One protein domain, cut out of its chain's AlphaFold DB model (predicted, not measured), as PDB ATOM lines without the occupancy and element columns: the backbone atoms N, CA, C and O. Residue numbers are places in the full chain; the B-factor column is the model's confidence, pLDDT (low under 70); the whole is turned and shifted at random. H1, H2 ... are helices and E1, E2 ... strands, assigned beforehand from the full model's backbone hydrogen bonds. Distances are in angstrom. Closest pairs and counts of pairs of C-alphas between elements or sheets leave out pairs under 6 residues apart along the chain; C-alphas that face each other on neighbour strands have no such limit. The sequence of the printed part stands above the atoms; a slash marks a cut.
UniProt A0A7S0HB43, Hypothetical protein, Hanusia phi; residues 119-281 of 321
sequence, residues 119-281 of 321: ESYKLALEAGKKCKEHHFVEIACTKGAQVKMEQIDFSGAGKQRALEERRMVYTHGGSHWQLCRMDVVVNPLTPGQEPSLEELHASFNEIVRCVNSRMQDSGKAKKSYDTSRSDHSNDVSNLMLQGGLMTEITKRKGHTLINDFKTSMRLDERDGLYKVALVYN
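What this domain is: This is residues 119 to 281 of the 321 residues of the protein "Hypothetical protein" of Hanusia phi (UniProt A0A7S0HB43). A strongly twisted, branched antiparallel sheet, built along the two long strands E3 and E8, forms a wall, with the helices H1 and H3 crossed over one of its faces and H4 on that same face but beside the strands, touching both of them. At one end of the wall H2 only grazes it; at E4 the chain turns off into a small separate hairpin, E5 and E6, and residues 217 to 223, of which 217 belongs to H3, stick out. The 163 printed residues hold, in order, H1 E1 H2 E2 E3 H3 H4 E4 E5 E6 E7 E8, a mixed class of helices and strands. The whole is compact, with a radius of gyration of the C-alphas of 16.6 A and spans of 49 by 42 by 37 A.

Where its parts are: E3, residues 175 to 186, runs 31.7 A from C-alpha 175 at (30.268, -4.027, 19.035) and bends by 52 degrees at residue 180. E8, residues 273 to 280, runs 21.8 A to C-alpha 280 at (30.473, -22.919, 24.642), and E1, residues 146 to 152, runs 19.3 A. The shorter strands are E2, residues 169 to 172, E4, 245 to 247, E5, 250 to 253, E6, 256 to 259, and E7, 265 to 268. H3, residues 197 to 217, is 30.6 A long and ends at (57.362, -15.031, 31.036). H1 is residues 132 to 142, H2 156 to 164 and H4 233 to 242.

How they stand to each other: E1 lies on one side of E3, N 148 to O 181 being 2.8 A; E2, N 170 to O 177 2.7 A, and E8, N 184 to O 276 2.9 A, lie on the other side. Beside E8, E3 lies on one side, and E4, N 246 to O 279 2.9 A, and E7, N 266 to O 275 2.9 A, on the other. H3 is over E3 and E8, slantwise at 39 degrees to E3 on the local plane, at a height over the sheet of 10.2 A. On the same face, H1 touches H3 at a steep tilt of 63 degrees, opposite ways, the closest C-alphas being those of His 135 and Val 211, 5.9 A. H4, also on this face, touches H1, about perpendicular at 75 degrees, with C-alphas Glu 133 and Leu 239 closest at 5.3 A. E5 and E6 form a hairpin, N 251 to O 258 2.8 A. In H1, H2, H3 and H4 every O i to N i+4 pair is within hydrogen-bond range.

The domain as a whole: The C-alphas of Gly 156 and Thr 190, 51.2 A apart, are the farthest. The printed part has no cut. The link from H3 to H4 is long, 15 residues. The pLDDT is under 70 at residues 126 to 128 and 217 to 230.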
ATOM      1  N   GLU A 119      42.342 -12.044  14.935       87.62
ATOM      2  CA  GLU A 119      43.262 -10.954  15.267       87.62
ATOM      3  C   GLU A 119      42.594  -9.569  15.256       87.62
ATOM      4  O   GLU A 119      43.108  -8.626  15.860       87.62
ATOM      5  N   SER A 120      41.441  -9.437  14.592       87.31
ATOM      6  CA  SER A 120      40.656  -8.196  14.580       87.31
ATOM      7  C   SER A 120      39.870  -7.982  15.875       87.31
ATOM      8  O   SER A 120      39.452  -6.858  16.167       87.31
ATOM      9  N   TYR A 121      39.669  -9.038  16.665       88.94
ATOM     10  CA  TYR A 121      38.945  -8.982  17.925       88.94
ATOM     11  C   TYR A 121      39.877  -8.591  19.071       88.94
ATOM     12  O   TYR A 121      40.956  -9.149  19.264       88.94
ATOM     13  N   LYS A 122      39.437  -7.639  19.896       90.00
ATOM     14  CA  LYS A 122      40.165  -7.217  21.099       90.00
ATOM     15  C   LYS A 122      39.417  -7.663  22.339       90.00
ATOM     16  O   LYS A 122      38.267  -7.282  22.518       90.00
ATOM     17  N   LEU A 123      40.064  -8.437  23.204       88.88
ATOM     18  CA  LEU A 123      39.444  -8.924  24.436       88.88
ATOM     19  C   LEU A 123      38.890  -7.762  25.283       88.88
ATOM     20  O   LEU A 123      39.613  -6.813  25.596       88.88
ATOM     21  N   ALA A 124      37.613  -7.850  25.652       86.44
ATOM     22  CA  ALA A 124      36.927  -6.904  26.519       86.44
ATOM     23  C   ALA A 124      37.310  -7.198  27.978       86.44
ATOM     24  O   ALA A 124      36.681  -7.998  28.665       86.44
ATOM     25  N   LEU A 125      38.402  -6.593  28.445       75.06
ATOM     26  CA  LEU A 125      38.910  -6.806  29.799       75.06
ATOM     27  C   LEU A 125      38.272  -5.827  30.788       75.06
ATOM     28  O   LEU A 125      38.548  -4.633  30.725       75.06
ATOM     29  N   GLU A 126      37.520  -6.329  31.772       64.12
ATOM     30  CA  GLU A 126      37.140  -5.515  32.938       64.12
ATOM     31  C   GLU A 126      38.292  -5.355  33.944       64.12
ATOM     32  O   GLU A 126      38.507  -4.270  34.473       64.12
ATOM     33  N   ALA A 127      39.066  -6.421  34.186       58.12
ATOM     34  CA  ALA A 127      40.102  -6.468  35.230       58.12
ATOM     35  C   ALA A 127      41.546  -6.290  34.704       58.12
ATOM     36  O   ALA A 127      42.518  -6.574  35.405       58.12
ATOM     37  N   GLY A 128      41.706  -5.841  33.454       61.97
ATOM     38  CA  GLY A 128      42.988  -5.396  32.888       61.97
ATOM     39  C   GLY A 128      44.054  -6.468  32.610       61.97
ATOM     40  O   GLY A 128      45.117  -6.121  32.099       61.97
ATOM     41  N   LYS A 129      43.814  -7.757  32.896       77.38
ATOM     42  CA  LYS A 129      44.776  -8.836  32.602       77.38
ATOM     43  C   LYS A 129      44.128 -10.036  31.927       77.38
ATOM     44  O   LYS A 129      43.069 -10.498  32.338       77.38
ATOM     45  N   LYS A 130      44.820 -10.562  30.915       84.88
ATOM     46  CA  LYS A 130      44.484 -11.835  30.278       84.88
ATOM     47  C   LYS A 130      44.780 -12.983  31.245       84.88
ATOM     48  O   LYS A 130      45.896 -13.123  31.734       84.88
ATOM     49  N   CYS A 131      43.756 -13.778  31.525       85.38
ATOM     50  CA  CYS A 131      43.867 -15.082  32.178       85.38
ATOM     51  C   CYS A 131      44.301 -16.192  31.193       85.38
ATOM     52  O   CYS A 131      44.430 -15.946  29.989       85.38
ATOM     53  N   LYS A 132      44.534 -17.411  31.698       89.00
ATOM     54  CA  LYS A 132      45.102 -18.519  30.912       89.00
ATOM     55  C   LYS A 132      44.189 -18.979  29.772       89.00
ATOM     56  O   LYS A 132      44.683 -19.268  28.689       89.00
ATOM     57  N   GLU A 133      42.884 -19.016  30.000       90.12
ATOM     58  CA  GLU A 133      41.854 -19.378  29.025       90.12
ATOM     59  C   GLU A 133      41.871 -18.457  27.795       90.12
ATOM     60  O   GLU A 133      41.764 -18.924  26.665       90.12
ATOM     61  N   HIS A 134      42.144 -17.161  27.977       90.81
ATOM     62  CA  HIS A 134      42.289 -16.235  26.852       90.81
ATOM     63  C   HIS A 134      43.533 -16.556  26.020       90.81
ATOM     64  O   HIS A 134      43.493 -16.542  24.791       90.81
ATOM     65  N   HIS A 135      44.646 -16.870  26.690       91.94
ATOM     66  CA  HIS A 135      45.868 -17.291  26.011       91.94
ATOM     67  C   HIS A 135      45.703 -18.637  25.310       91.94
ATOM     68  O   HIS A 135      46.305 -18.834  24.260       91.94
ATOM     69  N   PHE A 136      44.886 -19.537  25.858       94.00
ATOM     70  CA  PHE A 136      44.554 -20.810  25.231       94.00
ATOM     71  C   PHE A 136      43.878 -20.600  23.872       94.00
ATOM     72  O   PHE A 136      44.354 -21.155  22.885       94.00
ATOM     73  N   VAL A 137      42.868 -19.726  23.792       93.75
ATOM     74  CA  VAL A 137      42.203 -19.383  22.520       93.75
ATOM     75  C   VAL A 137      43.180 -18.733  21.537       93.75
ATOM     76  O   VAL A 137      43.268 -19.154  20.388       93.75
ATOM     77  N   GLU A 138      43.964 -17.747  21.983       93.38
ATOM     78  CA  GLU A 138      44.947 -17.074  21.123       93.38
ATOM     79  C   GLU A 138      45.973 -18.044  20.537       93.38
ATOM     80  O   GLU A 138      46.248 -18.013  19.342       93.38
ATOM     81  N   ILE A 139      46.540 -18.911  21.374       94.75
ATOM     82  CA  ILE A 139      47.570 -19.858  20.950       94.75
ATOM     83  C   ILE A 139      46.971 -20.931  20.044       94.75
ATOM     84  O   ILE A 139      47.593 -21.278  19.040       94.75
ATOM     85  N   ALA A 140      45.761 -21.411  20.338       94.69
ATOM     86  CA  ALA A 140      45.047 -22.304  19.437       94.69
ATOM     87  C   ALA A 140      44.882 -21.661  18.048       94.69
ATOM     88  O   ALA A 140      45.208 -22.295  17.047       94.69
ATOM     89  N   CYS A 141      44.494 -20.381  17.977       93.88
ATOM     90  CA  CYS A 141      44.374 -19.653  16.708       93.88
ATOM     91  C   CYS A 141      45.718 -19.549  15.966       93.88
ATOM     92  O   CYS A 141      45.774 -19.816  14.768       93.88
ATOM     93  N   THR A 142      46.832 -19.276  16.663       92.88
ATOM     94  CA  THR A 142      48.172 -19.278  16.023       92.88
ATOM     95  C   THR A 142      48.587 -20.642  15.465       92.88
ATOM     96  O   THR A 142      49.464 -20.717  14.609       92.88
ATOM     97  N   LYS A 143      47.952 -21.719  15.935       92.00
ATOM     98  CA  LYS A 143      48.135 -23.095  15.459       92.00
ATOM     99  C   LYS A 143      47.103 -23.505  14.401       92.00
ATOM    100  O   LYS A 143      47.002 -24.680  14.072       92.00
ATOM    101  N   GLY A 144      46.357 -22.544  13.861       91.75
ATOM    102  CA  GLY A 144      45.379 -22.762  12.799       91.75
ATOM    103  C   GLY A 144      43.965 -23.057  13.290       91.75
ATOM    104  O   GLY A 144      43.104 -23.340  12.462       91.75
ATOM    105  N   ALA A 145      43.695 -22.986  14.601       93.44
ATOM    106  CA  ALA A 145      42.326 -23.119  15.085       93.44
ATOM    107  C   ALA A 145      41.444 -21.988  14.544       93.44
ATOM    108  O   ALA A 145      41.860 -20.830  14.461       93.44
ATOM    109  N   GLN A 146      40.208 -22.331  14.206       92.44
ATOM    110  CA  GLN A 146      39.203 -21.379  13.746       92.44
ATOM    111  C   GLN A 146      38.218 -21.107  14.872       92.44
ATOM    112  O   GLN A 146      37.917 -21.990  15.671       92.44
ATOM    113  N   VAL A 147      37.704 -19.885  14.939       92.81
ATOM    114  CA  VAL A 147      36.750 -19.479  15.972       92.81
ATOM    115  C   VAL A 147      35.482 -18.940  15.339       92.81
ATOM    116  O   VAL A 147      35.525 -18.220  14.342       92.81
ATOM    117  N   LYS A 148      34.346 -19.257  15.955       92.25
ATOM    118  CA  LYS A 148      33.053 -18.651  15.660       92.25
ATOM    119  C   LYS A 148      32.683 -17.728  16.809       92.25
ATOM    120  O   LYS A 148      32.606 -18.156  17.964       92.25
ATOM    121  N   MET A 149      32.457 -16.470  16.459       92.62
ATOM    122  CA  MET A 149      32.050 -15.416  17.376       92.62
ATOM    123  C   MET A 149      30.591 -15.049  17.118       92.62
ATOM    124  O   MET A 149      30.154 -15.039  15.971       92.62
ATOM    125  N   GLU A 150      29.854 -14.703  18.166       92.19
ATOM    126  CA  GLU A 150      28.487 -14.185  18.055       92.19
ATOM    127  C   GLU A 150      28.416 -12.793  18.669       92.19
ATOM    128  O   GLU A 150      28.966 -12.552  19.744       92.19
ATOM    129  N   GLN A 151      27.741 -11.866  17.991       92.69
ATOM    130  CA  GLN A 151      27.512 -10.535  18.532       92.69
ATOM    131  C   GLN A 151      26.544 -10.612  19.716       92.69
ATOM    132  O   GLN A 151      25.479 -11.216  19.617       92.69
ATOM    133  N   ILE A 152      26.882  -9.942  20.814       91.75
ATOM    134  CA  ILE A 152      26.055  -9.905  22.021       91.75
ATOM    135  C   ILE A 152      25.695  -8.480  22.421       91.75
ATOM    136  O   ILE A 152      26.445  -7.530  22.179       91.75
ATOM    137  N   ASP A 153      24.560  -8.349  23.105       90.38
ATOM    138  CA  ASP A 153      24.273  -7.154  23.887       90.38
ATOM    139  C   ASP A 153      25.110  -7.176  25.174       90.38
ATOM    140  O   ASP A 153      24.919  -8.014  26.057       90.38
ATOM    141  N   PHE A 154      26.057  -6.245  25.266       90.94
ATOM    142  CA  PHE A 154      26.931  -6.073  26.423       90.94
ATOM    143  C   PHE A 154      26.608  -4.771  27.168       90.94
ATOM    144  O   PHE A 154      27.488  -3.977  27.507       90.94
ATOM    145  N   SER A 155      25.320  -4.535  27.410       90.00
ATOM    146  CA  SER A 155      24.805  -3.429  28.218       90.00
ATOM    147  C   SER A 155      23.958  -3.947  29.388       90.00
ATOM    148  O   SER A 155      23.426  -5.055  29.333       90.00
ATOM    149  N   GLY A 156      23.878  -3.179  30.484       89.69
ATOM    150  CA  GLY A 156      23.020  -3.467  31.645       89.69
ATOM    151  C   GLY A 156      23.023  -4.937  32.095       89.69
ATOM    152  O   GLY A 156      24.040  -5.455  32.558       89.69
ATOM    153  N   ALA A 157      21.878  -5.604  31.932       88.88
ATOM    154  CA  ALA A 157      21.682  -7.010  32.285       88.88
ATOM    155  C   ALA A 157      22.480  -7.990  31.401       88.88
ATOM    156  O   ALA A 157      22.948  -9.009  31.900       88.88
ATOM    157  N   GLY A 158      22.681  -7.684  30.114       86.75
ATOM    158  CA  GLY A 158      23.480  -8.515  29.205       86.75
ATOM    159  C   GLY A 158      24.948  -8.572  29.624       86.75
ATOM    160  O   GLY A 158      25.556  -9.643  29.655       86.75
ATOM    161  N   LYS A 159      25.485  -7.435  30.078       89.38
ATOM    162  CA  LYS A 159      26.816  -7.368  30.687       89.38
ATOM    163  C   LYS A 159      26.900  -8.218  31.958       89.38
ATOM    164  O   LYS A 159      27.806  -9.037  32.076       89.38
ATOM    165  N   GLN A 160      25.951  -8.057  32.882       87.25
ATOM    166  CA  GLN A 160      25.914  -8.830  34.127       87.25
ATOM    167  C   GLN A 160      25.871 -10.340  33.851       87.25
ATOM    168  O   GLN A 160      26.660 -11.097  34.411       87.25
ATOM    169  N   ARG A 161      25.018 -10.764  32.913       86.62
ATOM    170  CA  ARG A 161      24.908 -12.158  32.481       86.62
ATOM    171  C   ARG A 161      26.216 -12.691  31.905       86.62
ATOM    172  O   ARG A 161      26.656 -13.766  32.293       86.62
ATOM    173  N   ALA A 162      26.860 -11.937  31.014       86.50
ATOM    174  CA  ALA A 162      28.137 -12.332  30.427       86.50
ATOM    175  C   ALA A 162      29.240 -12.499  31.489       86.50
ATOM    176  O   ALA A 162      30.050 -13.418  31.386       86.50
ATOM    177  N   LEU A 163      29.246 -11.655  32.527       84.50
ATOM    178  CA  LEU A 163      30.182 -11.762  33.649       84.50
ATOM    179  C   LEU A 163      29.894 -12.977  34.529       84.50
ATOM    180  O   LEU A 163      30.813 -13.729  34.855       84.50
ATOM    181  N   GLU A 164      28.628 -13.196  34.886       82.25
ATOM    182  CA  GLU A 164      28.213 -14.361  35.664       82.25
ATOM    183  C   GLU A 164      28.590 -15.641  34.927       82.25
ATOM    184  O   GLU A 164      29.278 -16.510  35.465       82.25
ATOM    185  N   GLU A 165      28.183 -15.755  33.669       83.62
ATOM    186  CA  GLU A 165      28.461 -16.896  32.801       83.62
ATOM    187  C   GLU A 165      29.936 -17.002  32.378       83.62
ATOM    188  O   GLU A 165      30.317 -17.969  31.724       83.62
ATOM    189  N   ARG A 166      30.786 -16.051  32.792       80.19
ATOM    190  CA  ARG A 166      32.221 -16.002  32.474       80.19
ATOM    191  C   ARG A 166      32.494 -16.099  30.972       80.19
ATOM    192  O   ARG A 166      33.461 -16.729  30.544       80.19
ATOM    193  N   ARG A 167      31.641 -15.474  30.163       85.44
ATOM    194  CA  ARG A 167      31.797 -15.479  28.711       85.44
ATOM    195  C   ARG A 167      33.080 -14.740  28.338       85.44
ATOM    196  O   ARG A 167      33.358 -13.658  28.856       85.44
ATOM    197  N   MET A 168      33.854 -15.302  27.413       88.94
ATOM    198  CA  MET A 168      34.988 -14.590  26.822       88.94
ATOM    199  C   MET A 168      34.450 -13.565  25.828       88.94
ATOM    200  O   MET A 168      34.056 -13.916  24.716       88.94
ATOM    201  N   VAL A 169      34.402 -12.306  26.264       91.06
ATOM    202  CA  VAL A 169      33.866 -11.198  25.471       91.06
ATOM    203  C   VAL A 169      34.993 -10.447  24.774       91.06
ATOM    204  O   VAL A 169      36.017 -10.120  25.367       91.06
ATOM    205  N   TYR A 170      34.780 -10.131  23.508       92.75
ATOM    206  CA  TYR A 170      35.665  -9.386  22.634       92.75
ATOM    207  C   TYR A 170      34.949  -8.154  22.079       92.75
ATOM    208  O   TYR A 170      33.726  -8.083  22.032       92.75
ATOM    209  N   THR A 171      35.724  -7.179  21.630       92.44
ATOM    210  CA  THR A 171      35.264  -5.954  20.981       92.44
ATOM    211  C   THR A 171      35.784  -5.911  19.553       92.44
ATOM    212  O   THR A 171      36.961  -6.178  19.298       92.44
ATOM    213  N   HIS A 172      34.903  -5.570  18.618       92.25
ATOM    214  CA  HIS A 172      35.241  -5.337  17.216       92.25
ATOM    215  C   HIS A 172      34.213  -4.380  16.601       92.25
ATOM    216  O   HIS A 172      33.009  -4.554  16.797       92.25
ATOM    217  N   GLY A 173      34.683  -3.345  15.895       89.44
ATOM    218  CA  GLY A 173      33.809  -2.371  15.224       89.44
ATOM    219  C   GLY A 173      32.823  -1.648  16.155       89.44
ATOM    220  O   GLY A 173      31.699  -1.374  15.755       89.44
ATOM    221  N   GLY A 174      33.196  -1.408  17.419       89.56
ATOM    222  CA  GLY A 174      32.310  -0.801  18.426       89.56
ATOM    223  C   GLY A 174      31.221  -1.730  18.981       89.56
ATOM    224  O   GLY A 174      30.437  -1.306  19.822       89.56
ATOM    225  N   SER A 175      31.184  -2.992  18.545       93.06
ATOM    226  CA  SER A 175      30.268  -4.027  19.035       93.06
ATOM    227  C   SER A 175      30.985  -5.042  19.923       93.06
ATOM    228  O   SER A 175      32.211  -5.179  19.855       93.06
ATOM    229  N   HIS A 176      30.212  -5.764  20.737       94.12
ATOM    230  CA  HIS A 176      30.707  -6.824  21.612       94.12
ATOM    231  C   HIS A 176      30.356  -8.197  21.049       94.12
ATOM    232  O   HIS A 176      29.293  -8.386  20.464       94.12
ATOM    233  N   TRP A 177      31.268  -9.140  21.236       94.06
ATOM    234  CA  TRP A 177      31.238 -10.463  20.635       94.06
ATOM    235  C   TRP A 177      31.630 -11.501  21.672       94.06
ATOM    236  O   TRP A 177      32.520 -11.240  22.472       94.06
ATOM    237  N   GLN A 178      31.011 -12.669  21.665       92.25
ATOM    238  CA  GLN A 178      31.387 -13.785  22.528       92.25
ATOM    239  C   GLN A 178      31.951 -14.939  21.705       92.25
ATOM    240  O   GLN A 178      31.506 -15.163  20.579       92.25
ATOM    241  N   LEU A 179      32.889 -15.693  22.282       92.25
ATOM    242  CA  LEU A 179      33.324 -16.961  21.699       92.25
ATOM    243  C   LEU A 179      32.232 -18.022  21.867       92.25
ATOM    244  O   LEU A 179      31.901 -18.384  22.994       92.25
ATOM    245  N   CYS A 180      31.726 -18.555  20.752       92.25
ATOM    246  CA  CYS A 180      30.714 -19.618  20.756       92.25
ATOM    247  C   CYS A 180      31.299 -20.988  20.414       92.25
ATOM    248  O   CYS A 180      30.882 -21.998  20.976       92.25
ATOM    249  N   ARG A 181      32.255 -21.036  19.481       93.62
ATOM    250  CA  ARG A 181      32.895 -22.276  19.029       93.62
ATOM    251  C   ARG A 181      34.351 -22.024  18.671       93.62
ATOM    252  O   ARG A 181      34.689 -20.958  18.164       93.62
ATOM    253  N   MET A 182      35.194 -23.020  18.902       94.88
ATOM    254  CA  MET A 182      36.571 -23.081  18.442       94.88
ATOM    255  C   MET A 182      36.837 -24.463  17.847       94.88
ATOM    256  O   MET A 182      36.717 -25.465  18.543       94.88
ATOM    257  N   ASP A 183      37.207 -24.527  16.576       94.81
ATOM    258  CA  ASP A 183      37.622 -25.757  15.908       94.81
ATOM    259  C   ASP A 183      39.156 -25.848  15.957       94.81
ATOM    260  O   ASP A 183      39.860 -25.118  15.258       94.81
ATOM    261  N   VAL A 184      39.677 -26.722  16.823       95.44
ATOM    262  CA  VAL A 184      41.118 -26.926  17.036       95.44
ATOM    263  C   VAL A 184      41.656 -27.914  16.014       95.44
ATOM    264  O   VAL A 184      41.158 -29.034  15.932       95.44
ATOM    265  N   VAL A 185      42.688 -27.525  15.266       94.12
ATOM    266  CA  VAL A 185      43.333 -28.390  14.268       94.12
ATOM    267  C   VAL A 185      44.181 -29.463  14.952       94.12
ATOM    268  O   VAL A 185      44.956 -29.170  15.864       94.12
ATOM    269  N   VAL A 186      44.051 -30.701  14.479       93.62
ATOM    270  CA  VAL A 186      44.859 -31.856  14.879       93.62
ATOM    271  C   VAL A 186      45.588 -32.363  13.642       93.62
ATOM    272  O   VAL A 186      44.964 -32.743  12.655       93.62
ATOM    273  N   ASN A 187      46.918 -32.365  13.688       87.50
ATOM    274  CA  ASN A 187      47.727 -32.839  12.570       87.50
ATOM    275  C   ASN A 187      48.087 -34.314  12.787       87.50
ATOM    276  O   ASN A 187      48.703 -34.621  13.811       87.50
ATOM    277  N   PRO A 188      47.745 -35.222  11.856       89.31
ATOM    278  CA  PRO A 188      48.222 -36.596  11.928       89.31
ATOM    279  C   PRO A 188      49.732 -36.636  11.656       89.31
ATOM    280  O   PRO A 188      50.248 -35.870  10.840       89.31
ATOM    281  N   LEU A 189      50.449 -37.556  12.302       88.12
ATOM    282  CA  LEU A 189      51.871 -37.809  12.055       88.12
ATOM    283  C   LEU A 189      52.087 -38.314  10.627       88.12
ATOM    284  O   LEU A 189      53.068 -37.947   9.979       88.12
ATOM    285  N   THR A 190      51.151 -39.129  10.135       87.25
ATOM    286  CA  THR A 190      51.129 -39.613   8.753       87.25
ATOM    287  C   THR A 190      50.059 -38.860   7.960       87.25
ATOM    288  O   THR A 190      48.868 -39.035   8.227       87.25
ATOM    289  N   PRO A 191      50.439 -38.046   6.959       85.50
ATOM    290  CA  PRO A 191      49.478 -37.344   6.115       85.50
ATOM    291  C   PRO A 191      48.465 -38.298   5.469       85.50
ATOM    292  O   PRO A 191      48.836 -39.346   4.941       85.50
ATOM    293  N   GLY A 192      47.184 -37.922   5.493       82.75
ATOM    294  CA  GLY A 192      46.090 -38.710   4.911       82.75
ATOM    295  C   GLY A 192      45.557 -39.843   5.794       82.75
ATOM    296  O   GLY A 192      44.662 -40.564   5.358       82.75
ATOM    297  N   GLN A 193      46.074 -40.008   7.015       89.62
ATOM    298  CA  GLN A 193      45.500 -40.905   8.018       89.62
ATOM    299  C   GLN A 193      44.724 -40.126   9.080       89.62
ATOM    300  O   GLN A 193      45.026 -38.967   9.365       89.62
ATOM    301  N   GLU A 194      43.728 -40.787   9.672       90.44
ATOM    302  CA  GLU A 194      43.013 -40.252  10.825       90.44
ATOM    303  C   GLU A 194      43.960 -40.171  12.035       90.44
ATOM    304  O   GLU A 194      44.632 -41.165  12.333       90.44
ATOM    305  N   PRO A 195      44.015 -39.029  12.747       92.69
ATOM    306  CA  PRO A 195      44.822 -38.906  13.946       92.69
ATOM    307  C   PRO A 195      44.404 -39.916  15.020       92.69
ATOM    308  O   PRO A 195      43.237 -40.079  15.371       92.69
ATOM    309  N   SER A 196      45.392 -40.576  15.596       91.38
ATOM    310  CA  SER A 196      45.281 -41.337  16.827       91.38
ATOM    311  C   SER A 196      44.900 -40.443  18.015       91.38
ATOM    312  O   SER A 196      45.084 -39.223  18.028       91.38
ATOM    313  N   LEU A 197      44.403 -41.081  19.079       88.62
ATOM    314  CA  LEU A 197      44.082 -40.389  20.328       88.62
ATOM    315  C   LEU A 197      45.330 -39.729  20.949       88.62
ATOM    316  O   LEU A 197      45.234 -38.643  21.516       88.62
ATOM    317  N   GLU A 198      46.500 -40.352  20.807       88.56
ATOM    318  CA  GLU A 198      47.772 -39.806  21.293       88.56
ATOM    319  C   GLU A 198      48.151 -38.506  20.574       88.56
ATOM    320  O   GLU A 198      48.549 -37.544  21.227       88.56
ATOM    321  N   GLU A 199      47.969 -38.433  19.253       90.62
ATOM    322  CA  GLU A 199      48.230 -37.220  18.459       90.62
ATOM    323  C   GLU A 199      47.244 -36.095  18.782       90.62
ATOM    324  O   GLU A 199      47.621 -34.919  18.839       90.62
ATOM    325  N   LEU A 200      45.990 -36.455  19.065       90.81
ATOM    326  CA  LEU A 200      44.993 -35.517  19.562       90.81
ATOM    327  C   LEU A 200      45.459 -34.919  20.893       90.81
ATOM    328  O   LEU A 200      45.575 -33.697  21.016       90.81
ATOM    329  N   HIS A 201      45.792 -35.757  21.878       88.94
ATOM    330  CA  HIS A 201      46.295 -35.278  23.166       88.94
ATOM    331  C   HIS A 201      47.585 -34.471  23.019       88.94
ATOM    332  O   HIS A 201      47.729 -33.440  23.674       88.94
ATOM    333  N   ALA A 202      48.499 -34.883  22.138       89.31
ATOM    334  CA  ALA A 202      49.729 -34.154  21.858       89.31
ATOM    335  C   ALA A 202      49.443 -32.739  21.335       89.31
ATOM    336  O   ALA A 202      50.047 -31.786  21.829       89.31
ATOM    337  N   SER A 203      48.478 -32.587  20.424       92.12
ATOM    338  CA  SER A 203      48.084 -31.289  19.856       92.12
ATOM    339  C   SER A 203      47.558 -30.332  20.934       92.12
ATOM    340  O   SER A 203      48.002 -29.186  21.041       92.12
ATOM    341  N   PHE A 204      46.668 -30.812  21.807       92.69
ATOM    342  CA  PHE A 204      46.154 -30.014  22.926       92.69
ATOM    343  C   PHE A 204      47.231 -29.715  23.977       92.69
ATOM    344  O   PHE A 204      47.348 -28.578  24.443       92.69
ATOM    345  N   ASN A 205      48.057 -30.704  24.321       91.25
ATOM    346  CA  ASN A 205      49.156 -30.535  25.269       91.25
ATOM    347  C   ASN A 205      50.180 -29.513  24.757       91.25
ATOM    348  O   ASN A 205      50.720 -28.742  25.548       91.25
ATOM    349  N   GLU A 206      50.418 -29.447  23.447       91.81
ATOM    350  CA  GLU A 206      51.288 -28.439  22.848       91.81
ATOM    351  C   GLU A 206      50.738 -27.016  23.041       91.81
ATOM    352  O   GLU A 206      51.480 -26.128  23.469       91.81
ATOM    353  N   ILE A 207      49.434 -26.799  22.822       93.81
ATOM    354  CA  ILE A 207      48.775 -25.509  23.103       93.81
ATOM    355  C   ILE A 207      48.988 -25.124  24.572       93.81
ATOM    356  O   ILE A 207      49.415 -24.009  24.872       93.81
ATOM    357  N   VAL A 208      48.742 -26.053  25.498       91.75
ATOM    358  CA  VAL A 208      48.878 -25.798  26.939       91.75
ATOM    359  C   VAL A 208      50.318 -25.507  27.350       91.75
ATOM    360  O   VAL A 208      50.549 -24.606  28.160       91.75
ATOM    361  N   ARG A 209      51.304 -26.207  26.782       89.56
ATOM    362  CA  ARG A 209      52.726 -25.911  27.012       89.56
ATOM    363  C   ARG A 209      53.058 -24.483  26.599       89.56
ATOM    364  O   ARG A 209      53.663 -23.753  27.382       89.56
ATOM    365  N   CYS A 210      52.597 -24.052  25.425       91.31
ATOM    366  CA  CYS A 210      52.769 -22.677  24.966       91.31
ATOM    367  C   CYS A 210      52.068 -21.665  25.893       91.31
ATOM    368  O   CYS A 210      52.657 -20.635  26.222       91.31
ATOM    369  N   VAL A 211      50.849 -21.961  26.371       91.06
ATOM    370  CA  VAL A 211      50.131 -21.116  27.350       91.06
ATOM    371  C   VAL A 211      50.945 -20.976  28.632       91.06
ATOM    372  O   VAL A 211      51.165 -19.867  29.115       91.06
ATOM    373  N   ASN A 212      51.408 -22.094  29.188       87.75
ATOM    374  CA  ASN A 212      52.168 -22.106  30.430       87.75
ATOM    375  C   ASN A 212      53.509 -21.372  30.282       87.75
ATOM    376  O   ASN A 212      53.845 -20.589  31.169       87.75
ATOM    377  N   SER A 213      54.219 -21.545  29.161       87.19
ATOM    378  CA  SER A 213      55.440 -20.787  28.847       87.19
ATOM    379  C   SER A 213      55.168 -19.281  28.835       87.19
ATOM    380  O   SER A 213      55.806 -18.528  29.566       87.19
ATOM    381  N   ARG A 214      54.134 -18.841  28.104       85.69
ATOM    382  CA  ARG A 214      53.762 -17.422  27.996       85.69
ATOM    383  C   ARG A 214      53.359 -16.809  29.340       85.69
ATOM    384  O   ARG A 214      53.632 -15.640  29.607       85.69
ATOM    385  N   MET A 215      52.718 -17.594  30.203       82.19
ATOM    386  CA  MET A 215      52.353 -17.161  31.553       82.19
ATOM    387  C   MET A 215      53.566 -17.065  32.486       82.19
ATOM    388  O   MET A 215      53.598 -16.166  33.329       82.19
ATOM    389  N   GLN A 216      54.566 -17.938  32.345       75.62
ATOM    390  CA  GLN A 216      55.808 -17.872  33.126       75.62
ATOM    391  C   GLN A 216      56.634 -16.629  32.779       75.62
ATOM    392  O   GLN A 216      57.113 -15.951  33.692       75.62
ATOM    393  N   ASP A 217      56.693 -16.257  31.497       60.09
ATOM    394  CA  ASP A 217      57.362 -15.031  31.036       60.09
ATOM    395  C   ASP A 217      56.762 -13.759  31.669       60.09
ATOM    396  O   ASP A 217      57.442 -12.749  31.845       60.09
ATOM    397  N   SER A 218      55.487 -13.815  32.074       58.44
ATOM    398  CA  SER A 218      54.747 -12.683  32.645       58.44
ATOM    399  C   SER A 218      54.843 -12.537  34.174       58.44
ATOM    400  O   SER A 218      54.388 -11.528  34.721       58.44
ATOM    401  N   GLY A 219      55.416 -13.509  34.900       49.53
ATOM    402  CA  GLY A 219      55.289 -13.543  36.359       49.53
ATOM    403  C   GLY A 219      56.291 -14.430  37.089       49.53
ATOM    404  O   GLY A 219      55.946 -15.526  37.509       49.53
ATOM    405  N   LYS A 220      57.474 -13.863  37.364       48.59
ATOM    406  CA  LYS A 220      58.564 -14.397  38.208       48.59
ATOM    407  C   LYS A 220      59.180 -15.700  37.683       48.59
ATOM    408  O   LYS A 220      58.550 -16.750  37.688       48.59
ATOM    409  N   ALA A 221      60.474 -15.629  37.365       39.78
ATOM    410  CA  ALA A 221      61.340 -16.754  37.022       39.78
ATOM    411  C   ALA A 221      61.408 -17.800  38.157       39.78
ATOM    412  O   ALA A 221      62.354 -17.850  38.941       39.78
ATOM    413  N   LYS A 222      60.381 -18.642  38.287       49.19
ATOM    414  CA  LYS A 222      60.502 -19.932  38.962       49.19
ATOM    415  C   LYS A 222      61.177 -20.869  37.967       49.19
ATOM    416  O   LYS A 222      60.766 -20.916  36.814       49.19
ATOM    417  N   LYS A 223      62.215 -21.581  38.420       45.88
ATOM    418  CA  LYS A 223      62.938 -22.601  37.643       45.88
ATOM    419  C   LYS A 223      61.918 -23.457  36.884       45.88
ATOM    420  O   LYS A 223      61.073 -24.089  37.520       45.88
ATOM    421  N   SER A 224      61.971 -23.427  35.555       48.19
ATOM    422  CA  SER A 224      61.148 -24.286  34.711       48.19
ATOM    423  C   SER A 224      61.513 -25.730  35.042       48.19
ATOM    424  O   SER A 224      62.639 -26.158  34.784       48.19
ATOM    425  N   TYR A 225      60.601 -26.469  35.670       56.81
ATOM    426  CA  TYR A 225      60.704 -27.923  35.632       56.81
ATOM    427  C   TYR A 225      60.547 -28.336  34.168       56.81
ATOM    428  O   TYR A 225      59.731 -27.750  33.457       56.81
ATOM    429  N   ASP A 226      61.361 -29.280  33.706       52.62
ATOM    430  CA  ASP A 226      61.249 -29.801  32.347       52.62
ATOM    431  C   ASP A 226      59.907 -30.537  32.202       52.62
ATOM    432  O   ASP A 226      59.743 -31.672  32.645       52.62
ATOM    433  N   THR A 227      58.919 -29.845  31.634       54.38
ATOM    434  CA  THR A 227      57.566 -30.348  31.359       54.38
ATOM    435  C   THR A 227      57.427 -30.857  29.921       54.38
ATOM    436  O   THR A 227      56.316 -31.060  29.434       54.38
ATOM    437  N   SER A 228      58.535 -31.069  29.197       53.78
ATOM    438  CA  SER A 228      58.503 -31.539  27.801       53.78
ATOM    439  C   SER A 228      57.849 -32.919  27.639       53.78
ATOM    440  O   SER A 228      57.369 -33.253  26.553       53.78
ATOM    441  N   ARG A 229      57.779 -33.701  28.727       52.16
ATOM    442  CA  ARG A 229      57.213 -35.058  28.777       52.16
ATOM    443  C   ARG A 229      55.948 -35.207  29.627       52.16
ATOM    444  O   ARG A 229      55.400 -36.301  29.663       52.16
ATOM    445  N   SER A 230      55.479 -34.159  30.305       60.50
ATOM    446  CA  SER A 230      54.264 -34.264  31.120       60.50
ATOM    447  C   SER A 230      53.017 -34.311  30.242       60.50
ATOM    448  O   SER A 230      52.868 -33.510  29.312       60.50
ATOM    449  N   ASP A 231      52.132 -35.258  30.550       72.00
ATOM    450  CA  ASP A 231      50.751 -35.211  30.100       72.00
ATOM    451  C   ASP A 231      50.057 -34.021  30.781       72.00
ATOM    452  O   ASP A 231      50.091 -33.882  32.006       72.00
ATOM    453  N   HIS A 232      49.477 -33.136  29.973       77.69
ATOM    454  CA  HIS A 232      48.762 -31.941  30.420       77.69
ATOM    455  C   HIS A 232      47.243 -32.098  30.273       77.69
ATOM    456  O   HIS A 232      46.522 -31.105  30.319       77.69
ATOM    457  N   SER A 233      46.730 -33.324  30.146       79.00
ATOM    458  CA  SER A 233      45.297 -33.634  30.035       79.00
ATOM    459  C   SER A 233      44.420 -32.931  31.088       79.00
ATOM    460  O   SER A 233      43.367 -32.368  30.762       79.00
ATOM    461  N   ASN A 234      44.884 -32.871  32.340       81.44
ATOM    462  CA  ASN A 234      44.216 -32.133  33.416       81.44
ATOM    463  C   ASN A 234      44.220 -30.613  33.184       81.44
ATOM    464  O   ASN A 234      43.210 -29.947  33.407       81.44
ATOM    465  N   ASP A 235      45.339 -30.051  32.722       85.44
ATOM    466  CA  ASP A 235      45.442 -28.624  32.410       85.44
ATOM    467  C   ASP A 235      44.560 -28.253  31.211       85.44
ATOM    468  O   ASP A 235      43.877 -27.232  31.258       85.44
ATOM    469  N   VAL A 236      44.523 -29.094  30.169       88.62
ATOM    470  CA  VAL A 236      43.632 -28.943  29.006       88.62
ATOM    471  C   VAL A 236      42.182 -28.876  29.476       88.62
ATOM    472  O   VAL A 236      41.482 -27.907  29.186       88.62
ATOM    473  N   SER A 237      41.754 -29.865  30.262       87.00
ATOM    474  CA  SER A 237      40.387 -29.932  30.789       87.00
ATOM    475  C   SER A 237      40.050 -28.701  31.632       87.00
ATOM    476  O   SER A 237      38.989 -28.103  31.465       87.00
ATOM    477  N   ASN A 238      40.976 -28.257  32.485       87.81
ATOM    478  CA  ASN A 238      40.794 -27.064  33.308       87.81
ATOM    479  C   ASN A 238      40.700 -25.774  32.485       87.81
ATOM    480  O   ASN A 238      39.883 -24.916  32.815       87.81
ATOM    481  N   LEU A 239      41.516 -25.613  31.441       90.81
ATOM    482  CA  LEU A 239      41.484 -24.439  30.562       90.81
ATOM    483  C   LEU A 239      40.196 -24.384  29.743       90.81
ATOM    484  O   LEU A 239      39.601 -23.317  29.614       90.81
ATOM    485  N   MET A 240      39.739 -25.535  29.248       91.88
ATOM    486  CA  MET A 240      38.452 -25.646  28.567       91.88
ATOM    487  C   MET A 240      37.306 -25.253  29.501       91.88
ATOM    488  O   MET A 240      36.532 -24.361  29.165       91.88
ATOM    489  N   LEU A 241      37.252 -25.819  30.712       90.81
ATOM    490  CA  LEU A 241      36.242 -25.467  31.715       90.81
ATOM    491  C   LEU A 241      36.301 -23.982  32.114       90.81
ATOM    492  O   LEU A 241      35.260 -23.343  32.247       90.81
ATOM    493  N   GLN A 242      37.502 -23.411  32.254       88.69
ATOM    494  CA  GLN A 242      37.709 -21.981  32.528       88.69
ATOM    495  C   GLN A 242      37.148 -21.082  31.427       88.69
ATOM    496  O   GLN A 242      36.578 -20.037  31.737       88.69
ATOM    497  N   GLY A 243      37.300 -21.497  30.168       88.88
ATOM    498  CA  GLY A 243      36.726 -20.823  29.005       88.88
ATOM    499  C   GLY A 243      35.250 -21.148  28.753       88.88
ATOM    500  O   GLY A 243      34.697 -20.665  27.770       88.88
ATOM    501  N   GLY A 244      34.612 -21.975  29.591       91.56
ATOM    502  CA  GLY A 244      33.235 -22.427  29.380       91.56
ATOM    503  C   GLY A 244      33.068 -23.333  28.157       91.56
ATOM    504  O   GLY A 244      31.983 -23.390  27.593       91.56
ATOM    505  N   LEU A 245      34.131 -24.013  27.725       93.19
ATOM    506  CA  LEU A 245      34.161 -24.844  26.524       93.19
ATOM    507  C   LEU A 245      34.076 -26.340  26.865       93.19
ATOM    508  O   LEU A 245      34.716 -26.819  27.803       93.19
ATOM    509  N   MET A 246      33.342 -27.092  26.047       94.12
ATOM    510  CA  MET A 246      33.353 -28.560  25.998       94.12
ATOM    511  C   MET A 246      33.517 -29.032  24.560       94.12
ATOM    512  O   MET A 246      33.324 -28.252  23.635       94.12
ATOM    513  N   THR A 247      33.871 -30.296  24.349       94.44
ATOM    514  CA  THR A 247      33.794 -30.868  23.001       94.44
ATOM    515  C   THR A 247      32.341 -30.902  22.515       94.44
ATOM    516  O   THR A 247      31.430 -31.083  23.321       94.44
ATOM    517  N   GLU A 248      32.117 -30.725  21.211       93.12
ATOM    518  CA  GLU A 248      30.773 -30.728  20.604       93.12
ATOM    519  C   GLU A 248      29.997 -32.012  20.928       93.12
ATOM    520  O   GLU A 248      28.808 -31.961  21.239       93.12
ATOM    521  N   ILE A 249      30.688 -33.155  20.942       90.88
ATOM    522  CA  ILE A 249      30.141 -34.426  21.410       90.88
ATOM    523  C   ILE A 249      30.704 -34.716  22.798       90.88
ATOM    524  O   ILE A 249      31.915 -34.724  23.028       90.88
ATOM    525  N   THR A 250      29.807 -34.977  23.744       88.75
ATOM    526  CA  THR A 250      30.154 -35.357  25.118       88.75
ATOM    527  C   THR A 250      29.551 -36.710  25.460       88.75
ATOM    528  O   THR A 250      28.465 -37.053  24.995       88.75
ATOM    529  N   LYS A 251      30.241 -37.473  26.305       87.19
ATOM    530  CA  LYS A 251      29.740 -38.724  26.880       87.19
ATOM    531  C   LYS A 251      29.183 -38.461  28.270       87.19
ATOM    532  O   LYS A 251      29.803 -37.759  29.065       87.19
ATOM    533  N   ARG A 252      28.046 -39.066  28.600       84.31
ATOM    534  CA  ARG A 252      27.520 -39.061  29.968       84.31
ATOM    535  C   ARG A 252      28.149 -40.214  30.757       84.31
ATOM    536  O   ARG A 252      28.077 -41.360  30.326       84.31
ATOM    537  N   LYS A 253      28.753 -39.912  31.908       83.19
ATOM    538  CA  LYS A 253      29.222 -40.888  32.902       83.19
ATOM    539  C   LYS A 253      28.568 -40.545  34.242       83.19
ATOM    540  O   LYS A 253      28.915 -39.538  34.860       83.19
ATOM    541  N   GLY A 254      27.578 -41.341  34.648       84.94
ATOM    542  CA  GLY A 254      26.685 -40.991  35.760       84.94
ATOM    543  C   GLY A 254      25.975 -39.658  35.497       84.94
ATOM    544  O   GLY A 254      25.456 -39.429  34.404       84.94
ATOM    545  N   HIS A 255      26.024 -38.741  36.464       76.56
ATOM    546  CA  HIS A 255      25.490 -37.378  36.322       76.56
ATOM    547  C   HIS A 255      26.457 -36.385  35.648       76.56
ATOM    548  O   HIS A 255      26.132 -35.206  35.511       76.56
ATOM    549  N   THR A 256      27.642 -36.824  35.205       77.06
ATOM    550  CA  THR A 256      28.685 -35.933  34.672       77.06
ATOM    551  C   THR A 256      28.846 -36.077  33.158       77.06
ATOM    552  O   THR A 256      29.085 -37.171  32.652       77.06
ATOM    553  N   LEU A 257      28.784 -34.961  32.418       82.00
ATOM    554  CA  LEU A 257      29.268 -34.914  31.026       82.00
ATOM    555  C   LEU A 257      30.803 -34.888  30.958       82.00
ATOM    556  O   LEU A 257      31.451 -34.086  31.636       82.00
ATOM    557  N   ILE A 258      31.374 -35.731  30.109       86.00
ATOM    558  CA  ILE A 258      32.809 -35.861  29.857       86.00
ATOM    559  C   ILE A 258      33.072 -35.551  28.385       86.00
ATOM    560  O   ILE A 258      32.310 -35.962  27.511       86.00
ATOM    561  N   ASN A 259      34.159 -34.831  28.113       89.12
ATOM    562  CA  ASN A 259      34.584 -34.532  26.749       89.12
ATOM    563  C   ASN A 259      34.924 -35.821  25.991       89.12
ATOM    564  O   ASN A 259      35.708 -36.641  26.471       89.12
ATOM    565  N   ASP A 260      34.365 -35.975  24.795       89.44
ATOM    566  CA  ASP A 260      34.661 -37.088  23.902       89.44
ATOM    567  C   ASP A 260      35.422 -36.588  22.678       89.44
ATOM    568  O   ASP A 260      34.863 -36.347  21.606       89.44
ATOM    569  N   PHE A 261      36.724 -36.395  22.874       88.12
ATOM    570  CA  PHE A 261      37.615 -35.823  21.872       88.12
ATOM    571  C   PHE A 261      37.654 -36.628  20.574       88.12
ATOM    572  O   PHE A 261      37.624 -36.035  19.501       88.12
ATOM    573  N   LYS A 262      37.686 -37.964  20.667       87.31
ATOM    574  CA  LYS A 262      37.762 -38.838  19.491       87.31
ATOM    575  C   LYS A 262      36.504 -38.721  18.638       87.31
ATOM    576  O   LYS A 262      36.603 -38.507  17.440       87.31
ATOM    577  N   THR A 263      35.330 -38.819  19.256       88.25
ATOM    578  CA  THR A 263      34.060 -38.735  18.521       88.25
ATOM    579  C   THR A 263      33.793 -37.318  18.011       88.25
ATOM    580  O   THR A 263      33.184 -37.154  16.963       88.25
ATOM    581  N   SER A 264      34.284 -36.289  18.711       88.12
ATOM    582  CA  SER A 264      34.173 -34.885  18.281       88.12
ATOM    583  C   SER A 264      35.180 -34.480  17.202       88.12
ATOM    584  O   SER A 264      35.171 -33.328  16.761       88.12
ATOM    585  N   MET A 265      36.087 -35.380  16.818       93.31
ATOM    586  CA  MET A 265      37.039 -35.138  15.747       93.31
ATOM    587  C   MET A 265      36.361 -35.361  14.396       93.31
ATOM    588  O   MET A 265      35.709 -36.378  14.170       93.31
ATOM    589  N   ARG A 266      36.536 -34.413  13.481       92.69
ATOM    590  CA  ARG A 266      35.995 -34.468  12.121       92.69
ATOM    591  C   ARG A 266      37.040 -34.017  11.115       92.69
ATOM    592  O   ARG A 266      37.831 -33.125  11.414       92.69
ATOM    593  N   LEU A 267      37.023 -34.603   9.924       93.06
ATOM    594  CA  LEU A 267      37.763 -34.075   8.782       93.06
ATOM    595  C   LEU A 267      36.946 -32.932   8.174       93.06
ATOM    596  O   LEU A 267      35.804 -33.139   7.768       93.06
ATOM    597  N   ASP A 268      37.500 -31.726   8.145       90.38
ATOM    598  CA  ASP A 268      36.884 -30.611   7.438       90.38
ATOM    599  C   ASP A 268      37.230 -30.711   5.949       90.38
ATOM    600  O   ASP A 268      38.382 -30.579   5.544       90.38
ATOM    601  N   GLU A 269      36.222 -30.971   5.120       89.12
ATOM    602  CA  GLU A 269      36.393 -31.178   3.678       89.12
ATOM    603  C   GLU A 269      36.906 -29.931   2.946       89.12
ATOM    604  O   GLU A 269      37.450 -30.042   1.848       89.12
ATOM    605  N   ARG A 270      36.741 -28.735   3.530       86.38
ATOM    606  CA  ARG A 270      37.115 -27.475   2.871       86.38
ATOM    607  C   ARG A 270      38.618 -27.248   2.853       86.38
ATOM    608  O   ARG A 270      39.134 -26.720   1.872       86.38
ATOM    609  N   ASP A 271      39.302 -27.603   3.937       87.69
ATOM    610  CA  ASP A 271      40.751 -27.439   4.075       87.69
ATOM    611  C   ASP A 271      41.509 -28.765   4.221       87.69
ATOM    612  O   ASP A 271      42.739 -28.769   4.200       87.69
ATOM    613  N   GLY A 272      40.799 -29.893   4.289       87.38
ATOM    614  CA  GLY A 272      41.390 -31.224   4.397       87.38
ATOM    615  C   GLY A 272      42.059 -31.477   5.747       87.38
ATOM    616  O   GLY A 272      42.927 -32.345   5.835       87.38
ATOM    617  N   LEU A 273      41.697 -30.718   6.786       90.81
ATOM    618  CA  LEU A 273      42.300 -30.816   8.111       90.81
ATOM    619  C   LEU A 273      41.369 -31.514   9.100       90.81
ATOM    620  O   LEU A 273      40.159 -31.280   9.123       90.81
ATOM    621  N   TYR A 274      41.945 -32.339   9.972       94.38
ATOM    622  CA  TYR A 274      41.214 -32.878  11.113       94.38
ATOM    623  C   TYR A 274      41.061 -31.797  12.176       94.38
ATOM    624  O   TYR A 274      42.022 -31.118  12.544       94.38
ATOM    625  N   LYS A 275      39.839 -31.630  12.672       95.06
ATOM    626  CA  LYS A 275      39.485 -30.619  13.661       95.06
ATOM    627  C   LYS A 275      38.676 -31.234  14.787       95.06
ATOM    628  O   LYS A 275      37.818 -32.080  14.553       95.06
ATOM    629  N   VAL A 276      38.913 -30.762  16.002       96.00
ATOM    630  CA  VAL A 276      38.069 -31.038  17.165       96.00
ATOM    631  C   VAL A 276      37.287 -29.783  17.496       96.00
ATOM    632  O   VAL A 276      37.860 -28.731  17.784       96.00
ATOM    633  N   ALA A 277      35.967 -29.906  17.471       94.06
ATOM    634  CA  ALA A 277      35.072 -28.813  17.790       94.06
ATOM    635  C   ALA A 277      34.923 -28.650  19.303       94.06
ATOM    636  O   ALA A 277      34.490 -29.572  19.997       94.06
ATOM    637  N   LEU A 278      35.253 -27.463  19.803       95.25
ATOM    638  CA  LEU A 278      34.962 -27.028  21.161       95.25
ATOM    639  C   LEU A 278      33.848 -25.986  21.117       95.25
ATOM    640  O   LEU A 278      33.958 -25.001  20.395       95.25
ATOM    641  N   VAL A 279      32.793 -26.175  21.893       94.12
ATOM    642  CA  VAL A 279      31.618 -25.302  21.929       94.12
ATOM    643  C   VAL A 279      31.425 -24.733  23.324       94.12
ATOM    644  O   VAL A 279      31.716 -25.395  24.323       94.12
ATOM    645  N   TYR A 280      30.929 -23.503  23.390       92.38
ATOM    646  CA  TYR A 280      30.473 -22.919  24.642       92.38
ATOM    647  C   TYR A 280      29.339 -23.766  25.229       92.38
ATOM    648  O   TYR A 280      28.402 -24.144  24.527       92.38
ATOM    649  N   ASN A 281      29.433 -24.074  26.521       90.44
ATOM    650  CA  ASN A 281      28.490 -24.938  27.210       90.44
ATOM    651  C   ASN A 281      28.265 -24.468  28.658       90.44
ATOM    652  O   ASN A 281      29.200 -24.362  29.456       90.44
TER     653      ASN A 281